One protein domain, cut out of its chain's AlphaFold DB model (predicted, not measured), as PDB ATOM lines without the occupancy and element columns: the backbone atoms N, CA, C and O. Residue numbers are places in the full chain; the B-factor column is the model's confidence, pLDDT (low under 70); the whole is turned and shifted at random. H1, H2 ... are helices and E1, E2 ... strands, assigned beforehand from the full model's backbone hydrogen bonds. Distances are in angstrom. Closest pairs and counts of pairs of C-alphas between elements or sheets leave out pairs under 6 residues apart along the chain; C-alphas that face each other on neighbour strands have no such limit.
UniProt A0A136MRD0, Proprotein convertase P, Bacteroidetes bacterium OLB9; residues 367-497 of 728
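This is residues 367 to 497 of the 728 residues of the protein "Proprotein convertase P" of Bacteroidetes bacterium OLB9 (UniProt A0A136MRD0). With little regular structure, a long sheet E5-E7-E8 partly faces shorter paired strands E3-E6 and E1-E4, like an incomplete sandwich; H1 lies at one end. Of the 131 printed residues, under half, 52, are in named elements, and these are mostly strand, two helices and eight strands in the order E1 E2 E3 E4 E5 H1 E6 H2 E7 E8; the sheets are antiparallel. Compact, radius of gyration of the C-alphas 15.8 A, it spans 44 by 35 by 27 A.

Find C-alpha 371 at (18.420, 17.833, 97.969), starting E1, 371 to 373. Continue to E2, 382 to 384; E3, 389 to 392; E4, 394 to 396; E5, 404 to 409; H1, 424 to 428; E6, 446 to 449; H2, 452 to 456; E7, 471 to 480, 29.5 A; E8, 489 to 497, 26.6 A, ending at (0.860, 5.302, 85.490).

Hairpin E7 and E8 has N 475 and O 494 2.9 A apart; antiparallel neighbours E5 and E7, N 406 and O 478, 2.9 A. E3 runs on into E4 at 13 degrees. E2 pairs with no named strand. H1 and H2 have every O i to N i+4 pair within hydrogen-bond range.

The printed part has no cut; links E5 to H1, H1 to E6 and H2 to E7 are long. No printed residue is under 70 in pLDDT.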
ATOM      1  N   ASN A 367      22.144  26.039 108.571       89.12
ATOM      2  CA  ASN A 367      21.949  24.677 108.109       89.12
ATOM      3  C   ASN A 367      21.950  24.624 106.572       89.12
ATOM      4  O   ASN A 367      21.416  25.523 105.914       89.12
ATOM      5  N   LEU A 368      22.575  23.593 106.009       88.50
ATOM      6  CA  LEU A 368      22.575  23.362 104.570       88.50
ATOM      7  C   LEU A 368      21.267  22.668 104.190       88.50
ATOM      8  O   LEU A 368      20.742  21.851 104.930       88.50
ATOM      9  N   LEU A 369      20.693  23.044 103.050       90.31
ATOM     10  CA  LEU A 369      19.436  22.444 102.616       90.31
ATOM     11  C   LEU A 369      19.722  21.086 101.967       90.31
ATOM     12  O   LEU A 369      20.587  21.036 101.088       90.31
ATOM     13  N   PRO A 370      18.982  20.018 102.314       93.06
ATOM     14  CA  PRO A 370      19.098  18.756 101.608       93.06
ATOM     15  C   PRO A 370      18.566  18.897 100.179       93.06
ATOM     16  O   PRO A 370      17.706  19.734  99.886       93.06
ATOM     17  N   GLU A 371      19.021  18.022  99.287       93.44
ATOM     18  CA  GLU A 371      18.420  17.833  97.969       93.44
ATOM     19  C   GLU A 371      17.923  16.395  97.813       93.44
ATOM     20  O   GLU A 371      18.501  15.452  98.353       93.44
ATOM     21  N   VAL A 372      16.844  16.214  97.049       95.44
ATOM     22  CA  VAL A 372      16.321  14.888  96.715       95.44
ATOM     23  C   VAL A 372      15.837  14.838  95.271       95.44
ATOM     24  O   VAL A 372      15.212  15.773  94.764       95.44
ATOM     25  N   THR A 373      16.127  13.720  94.613       96.38
ATOM     26  CA  THR A 373      15.622  13.366  93.289       96.38
ATOM     27  C   THR A 373      14.732  12.135  93.416       96.38
ATOM     28  O   THR A 373      15.208  11.053  93.756       96.38
ATOM     29  N   ALA A 374      13.438  12.276  93.119       96.06
ATOM     30  CA  ALA A 374      12.462  11.184  93.241       96.06
ATOM     31  C   ALA A 374      12.631  10.096  92.164       96.06
ATOM     32  O   ALA A 374      12.189   8.966  92.345       96.06
ATOM     33  N   ASN A 375      13.236  10.444  91.023       96.31
ATOM     34  CA  ASN A 375      13.452   9.542  89.892       96.31
ATOM     35  C   ASN A 375      14.890   9.643  89.354       96.31
ATOM     36  O   ASN A 375      15.108  10.172  88.258       96.31
ATOM     37  N   PRO A 376      15.887   9.141  90.104       96.75
ATOM     38  CA  PRO A 376      17.297   9.278  89.732       96.75
ATOM     39  C   PRO A 376      17.655   8.517  88.449       96.75
ATOM     40  O   PRO A 376      18.564   8.895  87.710       96.75
ATOM     41  N   CYS A 377      16.897   7.469  88.116       96.50
ATOM     42  CA  CYS A 377      17.104   6.676  86.909       96.50
ATOM     43  C   CYS A 377      16.397   7.228  85.654       96.50
ATOM     44  O   CYS A 377      16.477   6.597  84.599       96.50
ATOM     45  N   ASN A 378      15.740   8.398  85.734       95.06
ATOM     46  CA  ASN A 378      15.032   9.054  84.622       95.06
ATOM     47  C   ASN A 378      14.062   8.126  83.862       95.06
ATOM     48  O   ASN A 378      13.892   8.246  82.645       95.06
ATOM     49  N   ALA A 379      13.437   7.177  84.562       93.50
ATOM     50  CA  ALA A 379      12.554   6.204  83.930       93.50
ATOM     51  C   ALA A 379      11.111   6.709  83.848       93.50
ATOM     52  O   ALA A 379      10.659   7.505  84.670       93.50
ATOM     53  N   THR A 380      10.346   6.191  82.891       95.00
ATOM     54  CA  THR A 380       8.888   6.364  82.885       95.00
ATOM     55  C   THR A 380       8.263   5.280  83.759       95.00
ATOM     56  O   THR A 380       8.306   4.102  83.401       95.00
ATOM     57  N   TYR A 381       7.674   5.654  84.895       97.44
ATOM     58  CA  TYR A 381       7.104   4.691  85.838       97.44
ATOM     59  C   TYR A 381       5.707   4.245  85.391       97.44
ATOM     60  O   TYR A 381       4.704   4.936  85.596       97.44
ATOM     61  N   ILE A 382       5.644   3.071  84.760       98.19
ATOM     62  CA  ILE A 382       4.398   2.427  84.333       98.19
ATOM     63  C   ILE A 382       4.308   1.056  84.996       98.19
ATOM     64  O   ILE A 382       5.217   0.240  84.859       98.19
ATOM     65  N   ILE A 383       3.205   0.795  85.696       98.50
ATOM     66  CA  ILE A 383       2.953  -0.478  86.380       98.50
ATOM     67  C   ILE A 383       1.716  -1.173  85.792       98.50
ATOM     68  O   ILE A 383       0.760  -0.491  85.418       98.50
ATOM     69  N   PRO A 384       1.671  -2.514  85.736       98.38
ATOM     70  CA  PRO A 384       0.424  -3.230  85.497       98.38
ATOM     71  C   PRO A 384      -0.536  -3.077  86.688       98.38
ATOM     72  O   PRO A 384      -0.113  -2.857  87.827       98.38
ATOM     73  N   LYS A 385      -1.839  -3.273  86.464       97.88
ATOM     74  CA  LYS A 385      -2.822  -3.330  87.563       97.88
ATOM     75  C   LYS A 385      -2.492  -4.462  88.527       97.88
ATOM     76  O   LYS A 385      -1.960  -5.499  88.130       97.88
ATOM     77  N   ASN A 386      -2.870  -4.279  89.789       96.56
ATOM     78  CA  ASN A 386      -2.751  -5.274  90.851       96.56
ATOM     79  C   ASN A 386      -1.338  -5.888  90.961       96.56
ATOM     80  O   ASN A 386      -1.195  -7.075  91.249       96.56
ATOM     81  N   THR A 387      -0.301  -5.091  90.684       97.56
ATOM     82  CA  THR A 387       1.102  -5.523  90.684       97.56
ATOM     83  C   THR A 387       1.910  -4.694  91.685       97.56
ATOM     84  O   THR A 387       1.914  -3.469  91.562       97.56
ATOM     85  N   PRO A 388       2.585  -5.329  92.663       97.38
ATOM     86  CA  PRO A 388       3.515  -4.653  93.558       97.38
ATOM     87  C   PRO A 388       4.633  -3.927  92.815       97.38
ATOM     88  O   PRO A 388       5.144  -4.412  91.799       97.38
ATOM     89  N   PHE A 389       5.041  -2.784  93.356       98.06
ATOM     90  CA  PHE A 389       6.159  -2.026  92.816       98.06
ATOM     91  C   PHE A 389       7.033  -1.420  93.910       98.06
ATOM     92  O   PHE A 389       6.656  -1.331  95.078       98.06
ATOM     93  N   TYR A 390       8.240  -1.059  93.512       97.81
ATOM     94  CA  TYR A 390       9.289  -0.477  94.327       97.81
ATOM     95  C   TYR A 390       9.768   0.795  93.642       97.81
ATOM     96  O   TYR A 390       9.939   0.795  92.418       97.81
ATOM     97  N   ILE A 391       9.995   1.840  94.428       98.12
ATOM     98  CA  ILE A 391      10.640   3.081  93.994       98.12
ATOM     99  C   ILE A 391      11.720   3.476  94.998       98.12
ATOM    100  O   ILE A 391      11.588   3.204  96.193       98.12
ATOM    101  N   GLU A 392      12.763   4.122  94.498       98.12
ATOM    102  CA  GLU A 392      13.923   4.583  95.254       98.12
ATOM    103  C   GLU A 392      14.304   5.992  94.802       98.12
ATOM    104  O   GLU A 392      14.422   6.260  93.604       98.12
ATOM    105  N   ALA A 393      14.475   6.886  95.774       97.75
ATOM    106  CA  ALA A 393      14.969   8.238  95.560       97.75
ATOM    107  C   ALA A 393      16.495   8.287  95.698       97.75
ATOM    108  O   ALA A 393      17.122   7.368  96.219       97.75
ATOM    109  N   GLU A 394      17.085   9.399  95.282       97.00
ATOM    110  CA  GLU A 394      18.483   9.726  95.555       97.00
ATOM    111  C   GLU A 394      18.540  11.058  96.302       97.00
ATOM    112  O   GLU A 394      18.079  12.079  95.786       97.00
ATOM    113  N   GLY A 395      19.053  11.036  97.530       93.62
ATOM    114  CA  GLY A 395      19.359  12.241  98.298       93.62
ATOM    115  C   GLY A 395      20.796  12.703  98.062       93.62
ATOM    116  O   GLY A 395      21.690  11.875  97.884       93.62
ATOM    117  N   SER A 396      21.014  14.016  98.073       90.50
ATOM    118  CA  SER A 396      22.342  14.636  98.046       90.50
ATOM    119  C   SER A 396      22.476  15.572  99.239       90.50
ATOM    120  O   SER A 396      21.625  16.440  99.446       90.50
ATOM    121  N   PHE A 397      23.539  15.373 100.017       88.81
ATOM    122  CA  PHE A 397      23.754  16.012 101.314       88.81
ATOM    123  C   PHE A 397      25.181  16.542 101.402       88.81
ATOM    124  O   PHE A 397      26.124  15.832 101.049       88.81
ATOM    125  N   ASP A 398      25.324  17.769 101.899       86.44
ATOM    126  CA  ASP A 398      26.616  18.438 102.095       86.44
ATOM    127  C   ASP A 398      27.010  18.519 103.590       86.44
ATOM    128  O   ASP A 398      27.967  19.211 103.951       86.44
ATOM    129  N   ASP A 399      26.291  17.805 104.463       84.25
ATOM    130  CA  ASP A 399      26.498  17.753 105.914       84.25
ATOM    131  C   ASP A 399      26.594  16.304 106.457       84.25
ATOM    132  O   ASP A 399      26.615  15.324 105.710       84.25
ATOM    133  N   GLU A 400      26.737  16.176 107.782       84.25
ATOM    134  CA  GLU A 400      26.856  14.901 108.510       84.25
ATOM    135  C   GLU A 400      25.631  14.626 109.406       84.25
ATOM    136  O   GLU A 400      25.754  14.000 110.474       84.25
ATOM    137  N   ASP A 401      24.467  15.154 109.030       84.88
ATOM    138  CA  ASP A 401      23.229  14.958 109.771       84.88
ATOM    139  C   ASP A 401      22.543  13.628 109.415       84.88
ATOM    140  O   ASP A 401      22.912  12.900 108.483       84.88
ATOM    141  N   GLY A 402      21.578  13.240 110.247       84.31
ATOM    142  CA  GLY A 402      20.833  11.998 110.082       84.31
ATOM    143  C   GLY A 402      19.675  12.201 109.117       84.31
ATOM    144  O   GLY A 402      18.636  12.706 109.517       84.31
ATOM    145  N   HIS A 403      19.815  11.761 107.870       90.06
ATOM    146  CA  HIS A 403      18.808  12.001 106.837       90.06
ATOM    147  C   HIS A 403      17.716  10.933 106.817       90.06
ATOM    148  O   HIS A 403      18.004   9.734 106.842       90.06
ATOM    149  N   THR A 404      16.456  11.358 106.719       93.00
ATOM    150  CA  THR A 404      15.304  10.451 106.659       93.00
ATOM    151  C   THR A 404      14.376  10.772 105.500       93.00
ATOM    152  O   THR A 404      14.143  11.929 105.167       93.00
ATOM    153  N   TYR A 405      13.832   9.726 104.888       95.31
ATOM    154  CA  TYR A 405      12.995   9.749 103.700       95.31
ATOM    155  C   TYR A 405      11.569   9.335 104.050       95.31
ATOM    156  O   TYR A 405      11.358   8.378 104.795       95.31
ATOM    157  N   CYS A 406      10.577   9.998 103.465       95.69
ATOM    158  CA  CYS A 406       9.179   9.587 103.557       95.69
ATOM    159  C   CYS A 406       8.522   9.670 102.178       95.69
ATOM    160  O   CYS A 406       8.538  10.721 101.538       95.69
ATOM    161  N   TRP A 407       7.972   8.544 101.722       97.44
ATOM    162  CA  TRP A 407       7.258   8.417 100.454       97.44
ATOM    163  C   TRP A 407       5.753   8.439 100.694       97.44
ATOM    164  O   TRP A 407       5.220   7.520 101.324       97.44
ATOM    165  N   GLU A 408       5.065   9.427 100.132       97.12
ATOM    166  CA  GLU A 408       3.657   9.703 100.421       97.12
ATOM    167  C   GLU A 408       2.838   9.882  99.140       97.12
ATOM    168  O   GLU A 408       3.334  10.400  98.140       97.12
ATOM    169  N   GLN A 409       1.576   9.445  99.161       96.00
ATOM    170  CA  GLN A 409       0.641   9.711  98.068       96.00
ATOM    171  C   GLN A 409       0.071  11.123  98.211       96.00
ATOM    172  O   GLN A 409      -0.344  11.524  99.292       96.00
ATOM    173  N   THR A 410       0.025  11.879  97.115       94.38
ATOM    174  CA  THR A 410      -0.429  13.281  97.110       94.38
ATOM    175  C   THR A 410      -1.661  13.510  96.238       94.38
ATOM    176  O   THR A 410      -1.997  14.655  95.933       94.38
ATOM    177  N   ASP A 411      -2.317  12.438  95.787       88.44
ATOM    178  CA  ASP A 411      -3.570  12.530  95.040       88.44
ATOM    179  C   ASP A 411      -4.700  13.014  95.956       88.44
ATOM    180  O   ASP A 411      -5.134  12.300  96.858       88.44
ATOM    181  N   GLU A 412      -5.193  14.223  95.699       83.25
ATOM    182  CA  GLU A 412      -6.459  14.703  96.248       83.25
ATOM    183  C   GLU A 412      -7.628  14.043  95.497       83.25
ATOM    184  O   GLU A 412      -7.536  13.763  94.295       83.25
ATOM    185  N   ASP A 413      -8.725  13.747  96.197       76.88
ATOM    186  CA  ASP A 413      -9.805  12.923  95.652       76.88
ATOM    187  C   ASP A 413     -10.711  13.639  94.632       76.88
ATOM    188  O   ASP A 413     -11.527  13.005  93.948       76.88
ATOM    189  N   GLY A 414     -10.496  14.934  94.427       76.62
ATOM    190  CA  GLY A 414     -11.166  15.807  93.480       76.62
ATOM    191  C   GLY A 414     -12.261  16.637  94.143       76.62
ATOM    192  O   GLY A 414     -12.815  16.268  95.168       76.62
ATOM    193  N   ALA A 415     -12.675  17.715  93.466       76.75
ATOM    194  CA  ALA A 415     -13.658  18.678  93.971       76.75
ATOM    195  C   ALA A 415     -14.836  18.053  94.749       76.75
ATOM    196  O   ALA A 415     -15.630  17.273  94.206       76.75
ATOM    197  N   GLY A 416     -14.981  18.478  96.006       81.62
ATOM    198  CA  GLY A 416     -15.958  17.941  96.944       81.62
ATOM    199  C   GLY A 416     -15.307  16.931  97.883       81.62
ATOM    200  O   GLY A 416     -14.329  17.259  98.538       81.62
ATOM    201  N   LYS A 417     -15.931  15.755  98.015       87.81
ATOM    202  CA  LYS A 417     -15.490  14.636  98.870       87.81
ATOM    203  C   LYS A 417     -15.788  13.278  98.187       87.81
ATOM    204  O   LYS A 417     -16.437  12.414  98.782       87.81
ATOM    205  N   PRO A 418     -15.500  13.102  96.878       90.75
ATOM    206  CA  PRO A 418     -16.071  12.027  96.057       90.75
ATOM    207  C   PRO A 418     -15.563  10.621  96.405       90.75
ATOM    208  O   PRO A 418     -16.157   9.630  95.947       90.75
ATOM    209  N   THR A 419     -14.476  10.497  97.171       93.94
ATOM    210  CA  THR A 419     -13.980   9.192  97.626       93.94
ATOM    211  C   THR A 419     -13.990   9.008  99.126       93.94
ATOM    212  O   THR A 419     -13.594   7.935  99.571       93.94
ATOM    213  N   GLN A 420     -14.525   9.972  99.877       94.94
ATOM    214  CA  GLN A 420     -14.611   9.900 101.328       94.94
ATOM    215  C   GLN A 420     -15.148   8.542 101.803       94.94
ATOM    216  O   GLN A 420     -16.229   8.089 101.412       94.94
ATOM    217  N   GLY A 421     -14.375   7.885 102.662       94.44
ATOM    218  CA  GLY A 421     -14.703   6.597 103.257       94.44
ATOM    219  C   GLY A 421     -14.439   5.379 102.367       94.44
ATOM    220  O   GLY A 421     -14.684   4.247 102.799       94.44
ATOM    221  N   LYS A 422     -13.948   5.557 101.133       95.31
ATOM    222  CA  LYS A 422     -13.526   4.430 100.293       95.31
ATOM    223  C   LYS A 422     -12.211   3.875 100.833       95.31
ATOM    224  O   LYS A 422     -11.225   4.585 100.961       95.31
ATOM    225  N   ALA A 423     -12.197   2.574 101.097       95.00
ATOM    226  CA  ALA A 423     -11.004   1.839 101.499       95.00
ATOM    227  C   ALA A 423     -11.002   0.434 100.876       95.00
ATOM    228  O   ALA A 423     -11.996  -0.006 100.282       95.00
ATOM    229  N   GLY A 424      -9.885  -0.285 100.986       94.31
ATOM    230  CA  GLY A 424      -9.752  -1.652 100.491       94.31
ATOM    231  C   GLY A 424     -10.031  -1.774  98.992       94.31
ATOM    232  O   GLY A 424      -9.650  -0.924  98.191       94.31
ATOM    233  N   LEU A 425     -10.757  -2.826  98.608       95.00
ATOM    234  CA  LEU A 425     -11.102  -3.095  97.205       95.00
ATOM    235  C   LEU A 425     -11.964  -1.997  96.561       95.00
ATOM    236  O   LEU A 425     -11.930  -1.841  95.340       95.00
ATOM    237  N   ILE A 426     -12.722  -1.235  97.362       96.44
ATOM    238  CA  ILE A 426     -13.540  -0.123  96.863       96.44
ATOM    239  C   ILE A 426     -12.626   1.018  96.409       96.44
ATOM    240  O   ILE A 426     -12.776   1.490  95.287       96.44
ATOM    241  N   ALA A 427     -11.649   1.406  97.236       95.62
ATOM    242  CA  ALA A 427     -10.644   2.406  96.864       95.62
ATOM    243  C   ALA A 427      -9.764   1.919  95.702       95.62
ATOM    244  O   ALA A 427      -9.524   2.653  94.748       95.62
ATOM    245  N   ALA A 428      -9.360   0.647  95.729       96.12
ATOM    246  CA  ALA A 428      -8.551   0.041  94.676       96.12
ATOM    247  C   ALA A 428      -9.231   0.055  93.293       96.12
ATOM    248  O   ALA A 428      -8.547   0.113  92.269       96.12
ATOM    249  N   SER A 429     -10.567   0.001  93.258       97.12
ATOM    250  CA  SER A 429     -11.373   0.017  92.028       97.12
ATOM    251  C   SER A 429     -11.789   1.425  91.584       97.12
ATOM    252  O   SER A 429     -12.449   1.570  90.556       97.12
ATOM    253  N   ASP A 430     -11.430   2.455  92.346       95.56
ATOM    254  CA  ASP A 430     -11.736   3.846  92.045       95.56
ATOM    255  C   ASP A 430     -10.478   4.548  91.500       95.56
ATOM    256  O   ASP A 430      -9.413   4.455  92.113       95.56
ATOM    257  N   PRO A 431     -10.543   5.242  90.349       93.56
ATOM    258  CA  PRO A 431      -9.378   5.907  89.767       93.56
ATOM    259  C   PRO A 431      -8.950   7.186  90.507       93.56
ATOM    260  O   PRO A 431      -7.905   7.738  90.164       93.56
ATOM    261  N   LYS A 432      -9.725   7.661  91.493       92.12
ATOM    262  CA  LYS A 432      -9.449   8.886  92.262       92.12
ATOM    263  C   LYS A 432      -9.087   8.641  93.722       92.12
ATOM    264  O   LYS A 432      -8.326   9.416  94.275       92.12
ATOM    265  N   ALA A 433      -9.572   7.560  94.331       94.38
ATOM    266  CA  ALA A 433      -9.406   7.357  95.773       94.38
ATOM    267  C   ALA A 433      -7.927   7.233  96.176       94.38
ATOM    268  O   ALA A 433      -7.183   6.544  95.462       94.38
ATOM    269  N   PRO A 434      -7.497   7.811  97.310       94.94
ATOM    270  CA  PRO A 434      -6.236   7.447  97.940       94.94
ATOM    271  C   PRO A 434      -6.177   5.939  98.199       94.94
ATOM    272  O   PRO A 434      -7.183   5.337  98.581       94.94
ATOM    273  N   ILE A 435      -5.026   5.309  97.959       95.19
ATOM    274  CA  ILE A 435      -4.864   3.846  98.077       95.19
ATOM    275  C   ILE A 435      -3.657   3.421  98.912       95.19
ATOM    276  O   ILE A 435      -3.597   2.261  99.326       95.19
ATOM    277  N   PHE A 436      -2.738   4.337  99.210       95.00
ATOM    278  CA  PHE A 436      -1.577   4.074 100.050       95.00
ATOM    279  C   PHE A 436      -1.622   4.933 101.310       95.00
ATOM    280  O   PHE A 436      -1.684   6.157 101.236       95.00
ATOM    281  N   ARG A 437      -1.554   4.297 102.481       93.50
ATOM    282  CA  ARG A 437      -1.300   4.999 103.744       93.50
ATOM    283  C   ARG A 437       0.100   5.607 103.749       93.50
ATOM    284  O   ARG A 437       1.012   5.086 103.089       93.50
ATOM    285  N   SER A 438       0.274   6.651 104.552       93.12
ATOM    286  CA  SER A 438       1.604   7.130 104.905       93.12
ATOM    287  C   SER A 438       2.261   6.201 105.937       93.12
ATOM    288  O   SER A 438       1.596   5.423 106.641       93.12
ATOM    289  N   TYR A 439       3.588   6.225 105.951       91.25
ATOM    290  CA  TYR A 439       4.434   5.525 106.910       91.25
ATOM    291  C   TYR A 439       5.494   6.502 107.423       91.25
ATOM    292  O   TYR A 439       5.965   7.327 106.637       91.25
ATOM    293  N   PRO A 440       5.899   6.393 108.700       89.94
ATOM    294  CA  PRO A 440       6.883   7.302 109.268       89.94
ATOM    295  C   PRO A 440       8.199   7.364 108.482       89.94
ATOM    296  O   PRO A 440       8.570   6.355 107.874       89.94
ATOM    297  N   PRO A 441       8.903   8.515 108.498       91.31
ATOM    298  CA  PRO A 441      10.173   8.675 107.797       91.31
ATOM    299  C   PRO A 441      11.205   7.625 108.219       91.31
ATOM    300  O   PRO A 441      11.297   7.305 109.395       91.31
ATOM    301  N   THR A 442      12.017   7.126 107.293       90.62
ATOM    302  CA  THR A 442      13.058   6.116 107.559       90.62
ATOM    303  C   THR A 442      14.402   6.541 106.988       90.62
ATOM    304  O   THR A 442      14.448   7.340 106.064       90.62
ATOM    305  N   ASP A 443      15.500   5.967 107.456       89.00
ATOM    306  CA  ASP A 443      16.839   6.160 106.876       89.00
ATOM    307  C   ASP A 443      17.029   5.483 105.499       89.00
ATOM    308  O   ASP A 443      18.039   5.697 104.829       89.00
ATOM    309  N   VAL A 444      16.052   4.691 105.039       92.50
ATOM    310  CA  VAL A 444      16.075   4.063 103.712       92.50
ATOM    311  C   VAL A 444      15.407   4.941 102.639       92.50
ATOM    312  O   VAL A 444      14.277   5.391 102.839       92.50
ATOM    313  N   PRO A 445      16.036   5.138 101.460       95.88
ATOM    314  CA  PRO A 445      15.530   6.027 100.404       95.88
ATOM    315  C   PRO A 445      14.425   5.413  99.533       95.88
ATOM    316  O   PRO A 445      13.957   6.023  98.567       95.88
ATOM    317  N   TYR A 446      13.996   4.190  99.843       96.38
ATOM    318  CA  TYR A 446      13.083   3.416  99.016       96.38
ATOM    319  C   TYR A 446      11.831   2.971  99.761       96.38
ATOM    320  O   TYR A 446      11.823   2.794 100.979       96.38
ATOM    321  N   ARG A 447      10.771   2.687  99.001       95.94
ATOM    322  CA  ARG A 447       9.541   2.090  99.529       95.94
ATOM    323  C   ARG A 447       8.990   1.031  98.578       95.94
ATOM    324  O   ARG A 447       8.956   1.200  97.360       95.94
ATOM    325  N   TYR A 448       8.513  -0.060  99.171       96.19
ATOM    326  CA  TYR A 448       7.668  -1.052  98.509       96.19
ATOM    327  C   TYR A 448       6.193  -0.657  98.642       96.19
ATOM    328  O   TYR A 448       5.758  -0.230  99.715       96.19
ATOM    329  N   PHE A 449       5.431  -0.840  97.567       96.88
ATOM    330  CA  PHE A 449       4.006  -0.542  97.487       96.88
ATOM    331  C   PHE A 449       3.209  -1.797  97.097       96.88
ATOM    332  O   PHE A 449       3.322  -2.265  95.957       96.88
ATOM    333  N   PRO A 450       2.373  -2.340  98.005       94.38
ATOM    334  CA  PRO A 450       2.306  -2.071  99.449       94.38
ATOM    335  C   PRO A 450       3.603  -2.466 100.168       94.38
ATOM    336  O   PRO A 450       4.484  -3.082  99.561       94.38
ATOM    337  N   ASN A 451       3.700  -2.195 101.475       90.00
ATOM    338  CA  ASN A 451       4.855  -2.626 102.273       90.00
ATOM    339  C   ASN A 451       5.189  -4.116 102.032       90.00
ATOM    340  O   ASN A 451       4.304  -4.980 102.071       90.00
ATOM    341  N   LEU A 452       6.476  -4.429 101.827       91.31
ATOM    342  CA  LEU A 452       6.944  -5.773 101.468       91.31
ATOM    343  C   LEU A 452       6.445  -6.852 102.440       91.31
ATOM    344  O   LEU A 452       6.023  -7.925 102.009       91.31
ATOM    345  N   THR A 453       6.406  -6.551 103.739       88.25
ATOM    346  CA  THR A 453       5.917  -7.480 104.765       88.25
ATOM    347  C   THR A 453       4.456  -7.864 104.527       88.25
ATOM    348  O   THR A 453       4.098  -9.033 104.668       88.25
ATOM    349  N   SER A 454       3.602  -6.915 104.129       87.19
ATOM    350  CA  SER A 454       2.192  -7.180 103.813       87.19
ATOM    351  C   SER A 454       2.048  -8.055 102.569       87.19
ATOM    352  O   SER A 454       1.282  -9.024 102.593       87.19
ATOM    353  N   VAL A 455       2.833  -7.771 101.523       89.88
ATOM    354  CA  VAL A 455       2.856  -8.561 100.280       89.88
ATOM    355  C   VAL A 455       3.248 -10.011 100.569       89.88
ATOM    356  O   VAL A 455       2.562 -10.946 100.159       89.88
ATOM    357  N   VAL A 456       4.317 -10.210 101.336       89.50
ATOM    358  CA  VAL A 456       4.876 -11.533 101.639       89.50
ATOM    359  C   VAL A 456       3.998 -12.327 102.614       89.50
ATOM    360  O   VAL A 456       3.866 -13.547 102.497       89.50
ATOM    361  N   GLN A 457       3.327 -11.668 103.557       84.19
ATOM    362  CA  GLN A 457       2.366 -12.346 104.434       84.19
ATOM    363  C   GLN A 457       1.047 -12.692 103.726       84.19
ATOM    364  O   GLN A 457       0.205 -13.363 104.324       84.19
ATOM    365  N   GLY A 458       0.834 -12.221 102.491       77.19
ATOM    366  CA  GLY A 458      -0.436 -12.378 101.780       77.19
ATOM    367  C   GLY A 458      -1.605 -11.697 102.499       77.19
ATOM    368  O   GLY A 458      -2.762 -12.066 102.292       77.19
ATOM    369  N   LYS A 459      -1.317 -10.731 103.380       75.12
ATOM    370  CA  LYS A 459      -2.330  -9.993 104.132       75.12
ATOM    371  C   LYS A 459      -2.732  -8.767 103.331       75.12
ATOM    372  O   LYS A 459      -1.917  -7.880 103.099       75.12
ATOM    373  N   VAL A 460      -4.006  -8.701 102.956       73.31
ATOM    374  CA  VAL A 460      -4.579  -7.495 102.358       73.31
ATOM    375  C   VAL A 460      -4.653  -6.425 103.444       73.31
ATOM    376  O   VAL A 460      -5.471  -6.514 104.358       73.31
ATOM    377  N   ASN A 461      -3.779  -5.426 103.358       86.44
ATOM    378  CA  ASN A 461      -3.907  -4.216 104.152       86.44
ATOM    379  C   ASN A 461      -4.964  -3.330 103.487       86.44
ATOM    380  O   ASN A 461      -4.729  -2.802 102.410       86.44
ATOM    381  N   THR A 462      -6.119  -3.155 104.126       90.38
ATOM    382  CA  THR A 462      -7.233  -2.333 103.617       90.38
ATOM    383  C   THR A 462      -6.834  -0.883 103.303       90.38
ATOM    384  O   THR A 462      -7.528  -0.219 102.537       90.38
ATOM    385  N   PHE A 463      -5.720  -0.406 103.861       93.50
ATOM    386  CA  PHE A 463      -5.231   0.969 103.750       93.50
ATOM    387  C   PHE A 463      -3.907   1.082 102.974       93.50
ATOM    388  O   PHE A 463      -3.299   2.141 102.949       93.50
ATOM    389  N   ASP A 464      -3.414  -0.007 102.385       93.25
ATOM    390  CA  ASP A 464      -2.202  -0.016 101.556       93.25
ATOM    391  C   ASP A 464      -2.444  -1.028 100.428       93.25
ATOM    392  O   ASP A 464      -2.098  -2.208 100.539       93.25
ATOM    393  N   VAL A 465      -3.185  -0.600  99.400       93.69
ATOM    394  CA  VAL A 465      -3.764  -1.480  98.372       93.69
ATOM    395  C   VAL A 465      -3.262  -1.160  96.971       93.69
ATOM    396  O   VAL A 465      -3.028  -0.015  96.605       93.69
ATOM    397  N   LEU A 466      -3.157  -2.199  96.145       95.75
ATOM    398  CA  LEU A 466      -2.819  -2.062  94.732       95.75
ATOM    399  C   LEU A 466      -4.039  -1.663  93.912       95.75
ATOM    400  O   LEU A 466      -5.137  -2.170  94.132       95.75
ATOM    401  N   SER A 467      -3.838  -0.808  92.912       97.06
ATOM    402  CA  SER A 467      -4.929  -0.395  92.035       97.06
ATOM    403  C   SER A 467      -5.422  -1.537  91.138       97.06
ATOM    404  O   SER A 467      -4.632  -2.248  90.516       97.06
ATOM    405  N   LEU A 468      -6.743  -1.687  91.033       97.38
ATOM    406  CA  LEU A 468      -7.430  -2.658  90.174       97.38
ATOM    407  C   LEU A 468      -7.917  -2.053  88.849       97.38
ATOM    408  O   LEU A 468      -8.482  -2.767  88.015       97.38
ATOM    409  N   VAL A 469      -7.703  -0.752  88.641       97.75
ATOM    410  CA  VAL A 469      -8.147   0.003  87.462       97.75
ATOM    411  C   VAL A 469      -7.003   0.853  86.906       97.75
ATOM    412  O   VAL A 469      -6.102   1.221  87.652       97.75
ATOM    413  N   PRO A 470      -7.010   1.188  85.606       98.06
ATOM    414  CA  PRO A 470      -6.056   2.150  85.071       98.06
ATOM    415  C   PRO A 470      -6.253   3.514  85.732       98.06
ATOM    416  O   PRO A 470      -7.387   3.991  85.841       98.06
ATOM    417  N   ARG A 471      -5.159   4.134  86.170       96.75
ATOM    418  CA  ARG A 471      -5.158   5.445  86.825       96.75
ATOM    419  C   ARG A 471      -3.765   6.062  86.838       96.75
ATOM    420  O   ARG A 471      -2.781   5.412  86.498       96.75
ATOM    421  N   THR A 472      -3.703   7.308  87.270       96.12
ATOM    422  CA  THR A 472      -2.459   8.018  87.563       96.12
ATOM    423  C   THR A 472      -2.369   8.198  89.072       96.12
ATOM    424  O   THR A 472      -3.383   8.505  89.697       96.12
ATOM    425  N   ILE A 473      -1.193   7.946  89.639       96.56
ATOM    426  CA  ILE A 473      -0.909   8.097  91.068       96.56
ATOM    427  C   ILE A 473       0.225   9.109  91.189       96.56
ATOM    428  O   ILE A 473       1.270   8.931  90.556       96.56
ATOM    429  N   HIS A 474       0.021  10.153  91.980       95.69
ATOM    430  CA  HIS A 474       1.054  11.126  92.317       95.69
ATOM    431  C   HIS A 474       1.646  10.756  93.673       95.69
ATOM    432  O   HIS A 474       0.926  10.620  94.664       95.69
ATOM    433  N   LEU A 475       2.960  10.570  93.697       96.75
ATOM    434  CA  LEU A 475       3.730  10.324  94.906       96.75
ATOM    435  C   LEU A 475       4.746  11.451  95.076       96.75
ATOM    436  O   LEU A 475       5.244  11.994  94.092       96.75
ATOM    437  N   SER A 476       5.093  11.755  96.317       96.88
ATOM    438  CA  SER A 476       6.183  12.665  96.650       96.88
ATOM    439  C   SER A 476       7.119  11.979  97.634       96.88
ATOM    440  O   SER A 476       6.668  11.218  98.497       96.88
ATOM    441  N   VAL A 477       8.416  12.228  97.489       97.62
ATOM    442  CA  VAL A 477       9.408  11.902  98.510       97.62
ATOM    443  C   VAL A 477       9.776  13.180  99.238       97.62
ATOM    444  O   VAL A 477      10.048  14.201  98.610       97.62
ATOM    445  N   THR A 478       9.803  13.121 100.563       96.44
ATOM    446  CA  THR A 478      10.407  14.159 101.401       96.44
ATOM    447  C   THR A 478      11.691  13.636 102.013       96.44
ATOM    448  O   THR A 478      11.727  12.486 102.449       96.44
ATOM    449  N   VAL A 479      12.720  14.480 102.069       95.31
ATOM    450  CA  VAL A 479      13.921  14.247 102.872       95.31
ATOM    451  C   VAL A 479      13.995  15.275 103.983       95.31
ATOM    452  O   VAL A 479      13.878  16.467 103.712       95.31
ATOM    453  N   ARG A 480      14.190  14.795 105.211       93.06
ATOM    454  CA  ARG A 480      14.464  15.586 106.414       93.06
ATOM    455  C   ARG A 480      15.918  15.366 106.801       93.06
ATOM    456  O   ARG A 480      16.330  14.213 106.917       93.06
ATOM    457  N   ASP A 481      16.669  16.431 107.023       90.62
ATOM    458  CA  ASP A 481      18.052  16.335 107.515       90.62
ATOM    459  C   ASP A 481      18.142  16.074 109.031       90.62
ATOM    460  O   ASP A 481      19.142  15.569 109.525       90.62
ATOM    461  N   ASN A 482      17.071  16.374 109.772       88.06
ATOM    462  CA  ASN A 482      16.986  16.300 111.230       88.06
ATOM    463  C   ASN A 482      18.108  17.077 111.950       88.06
ATOM    464  O   ASN A 482      18.605  16.663 113.003       88.06
ATOM    465  N   ASN A 483      18.505  18.227 111.393       87.94
ATOM    466  CA  ASN A 483      19.535  19.069 111.990       87.94
ATOM    467  C   ASN A 483      19.086  19.632 113.354       87.94
ATOM    468  O   ASN A 483      18.039  20.273 113.501       87.94
ATOM    469  N   LYS A 484      19.936  19.453 114.370       81.12
ATOM    470  CA  LYS A 484      19.680  19.868 115.760       81.12
ATOM    471  C   LYS A 484      19.477  21.373 115.967       81.12
ATOM    472  O   LYS A 484      18.876  21.772 116.965       81.12
ATOM    473  N   ASP A 485      20.006  22.216 115.089       82.81
ATOM    474  CA  ASP A 485      19.911  23.676 115.182       82.81
ATOM    475  C   ASP A 485      18.647  24.201 114.471       82.81
ATOM    476  O   ASP A 485      18.174  25.292 114.786       82.81
ATOM    477  N   GLY A 486      18.016  23.373 113.635       88.56
ATOM    478  CA  GLY A 486      16.758  23.623 112.934       88.56
ATOM    479  C   GLY A 486      16.702  22.780 111.663       88.56
ATOM    480  O   GLY A 486      17.567  22.933 110.804       88.56
ATOM    481  N   GLY A 487      15.711  21.895 111.549       90.19
ATOM    482  CA  GLY A 487      15.648  20.923 110.460       90.19
ATOM    483  C   GLY A 487      15.247  21.553 109.127       90.19
ATOM    484  O   GLY A 487      14.417  22.468 109.081       90.19
ATOM    485  N   ALA A 488      15.823  21.061 108.040       92.69
ATOM    486  CA  ALA A 488      15.446  21.395 106.679       92.69
ATOM    487  C   ALA A 488      14.745  20.216 105.997       92.69
ATOM    488  O   ALA A 488      14.983  19.040 106.288       92.69
ATOM    489  N   VAL A 489      13.847  20.557 105.071       94.06
ATOM    490  CA  VAL A 489      13.063  19.580 104.316       94.06
ATOM    491  C   VAL A 489      13.107  19.907 102.837       94.06
ATOM    492  O   VAL A 489      12.783  21.026 102.427       94.06
ATOM    493  N   ALA A 490      13.433  18.901 102.034       95.00
ATOM    494  CA  ALA A 490      13.319  18.950 100.585       95.00
ATOM    495  C   ALA A 490      12.285  17.944 100.084       95.00
ATOM    496  O   ALA A 490      12.109  16.885 100.690       95.00
ATOM    497  N   SER A 491      11.615  18.253  98.974       96.38
ATOM    498  CA  SER A 491      10.745  17.287  98.300       96.38
ATOM    499  C   SER A 491      10.950  17.220  96.795       96.38
ATOM    500  O   SER A 491      11.374  18.184  96.146       96.38
ATOM    501  N   ASP A 492      10.602  16.066  96.237       96.44
ATOM    502  CA  ASP A 492      10.470  15.875  94.801       96.44
ATOM    503  C   ASP A 492       9.318  14.920  94.487       96.44
ATOM    504  O   ASP A 492       9.003  14.015  95.262       96.44
ATOM    505  N   ASP A 493       8.693  15.124  93.333       95.19
ATOM    506  CA  ASP A 493       7.467  14.430  92.951       95.19
ATOM    507  C   ASP A 493       7.729  13.411  91.846       95.19
ATOM    508  O   ASP A 493       8.541  13.616  90.938       95.19
ATOM    509  N   VAL A 494       6.952  12.331  91.857       95.75
ATOM    510  CA  VAL A 494       6.932  11.344  90.786       95.75
ATOM    511  C   VAL A 494       5.514  10.892  90.468       95.75
ATOM    512  O   VAL A 494       4.608  10.919  91.299       95.75
ATOM    513  N   VAL A 495       5.313  10.475  89.222       96.69
ATOM    514  CA  VAL A 495       4.015  10.036  88.716       96.69
ATOM    515  C   VAL A 495       4.102   8.576  88.305       96.69
ATOM    516  O   VAL A 495       4.925   8.218  87.464       96.69
ATOM    517  N   ILE A 496       3.213   7.751  88.853       97.94
ATOM    518  CA  ILE A 496       3.030   6.354  88.456       97.94
ATOM    519  C   ILE A 496       1.811   6.255  87.544       97.94
ATOM    520  O   ILE A 496       0.710   6.686  87.897       97.94
ATOM    521  N   THR A 497       1.981   5.644  86.375       98.38
ATOM    522  CA  THR A 497       0.860   5.302  85.490       98.38
ATOM    523  C   THR A 497       0.502   3.832  85.657       98.38
ATOM    524  O   THR A 497       1.324   2.955  85.404       98.38
TER     525      THR A 497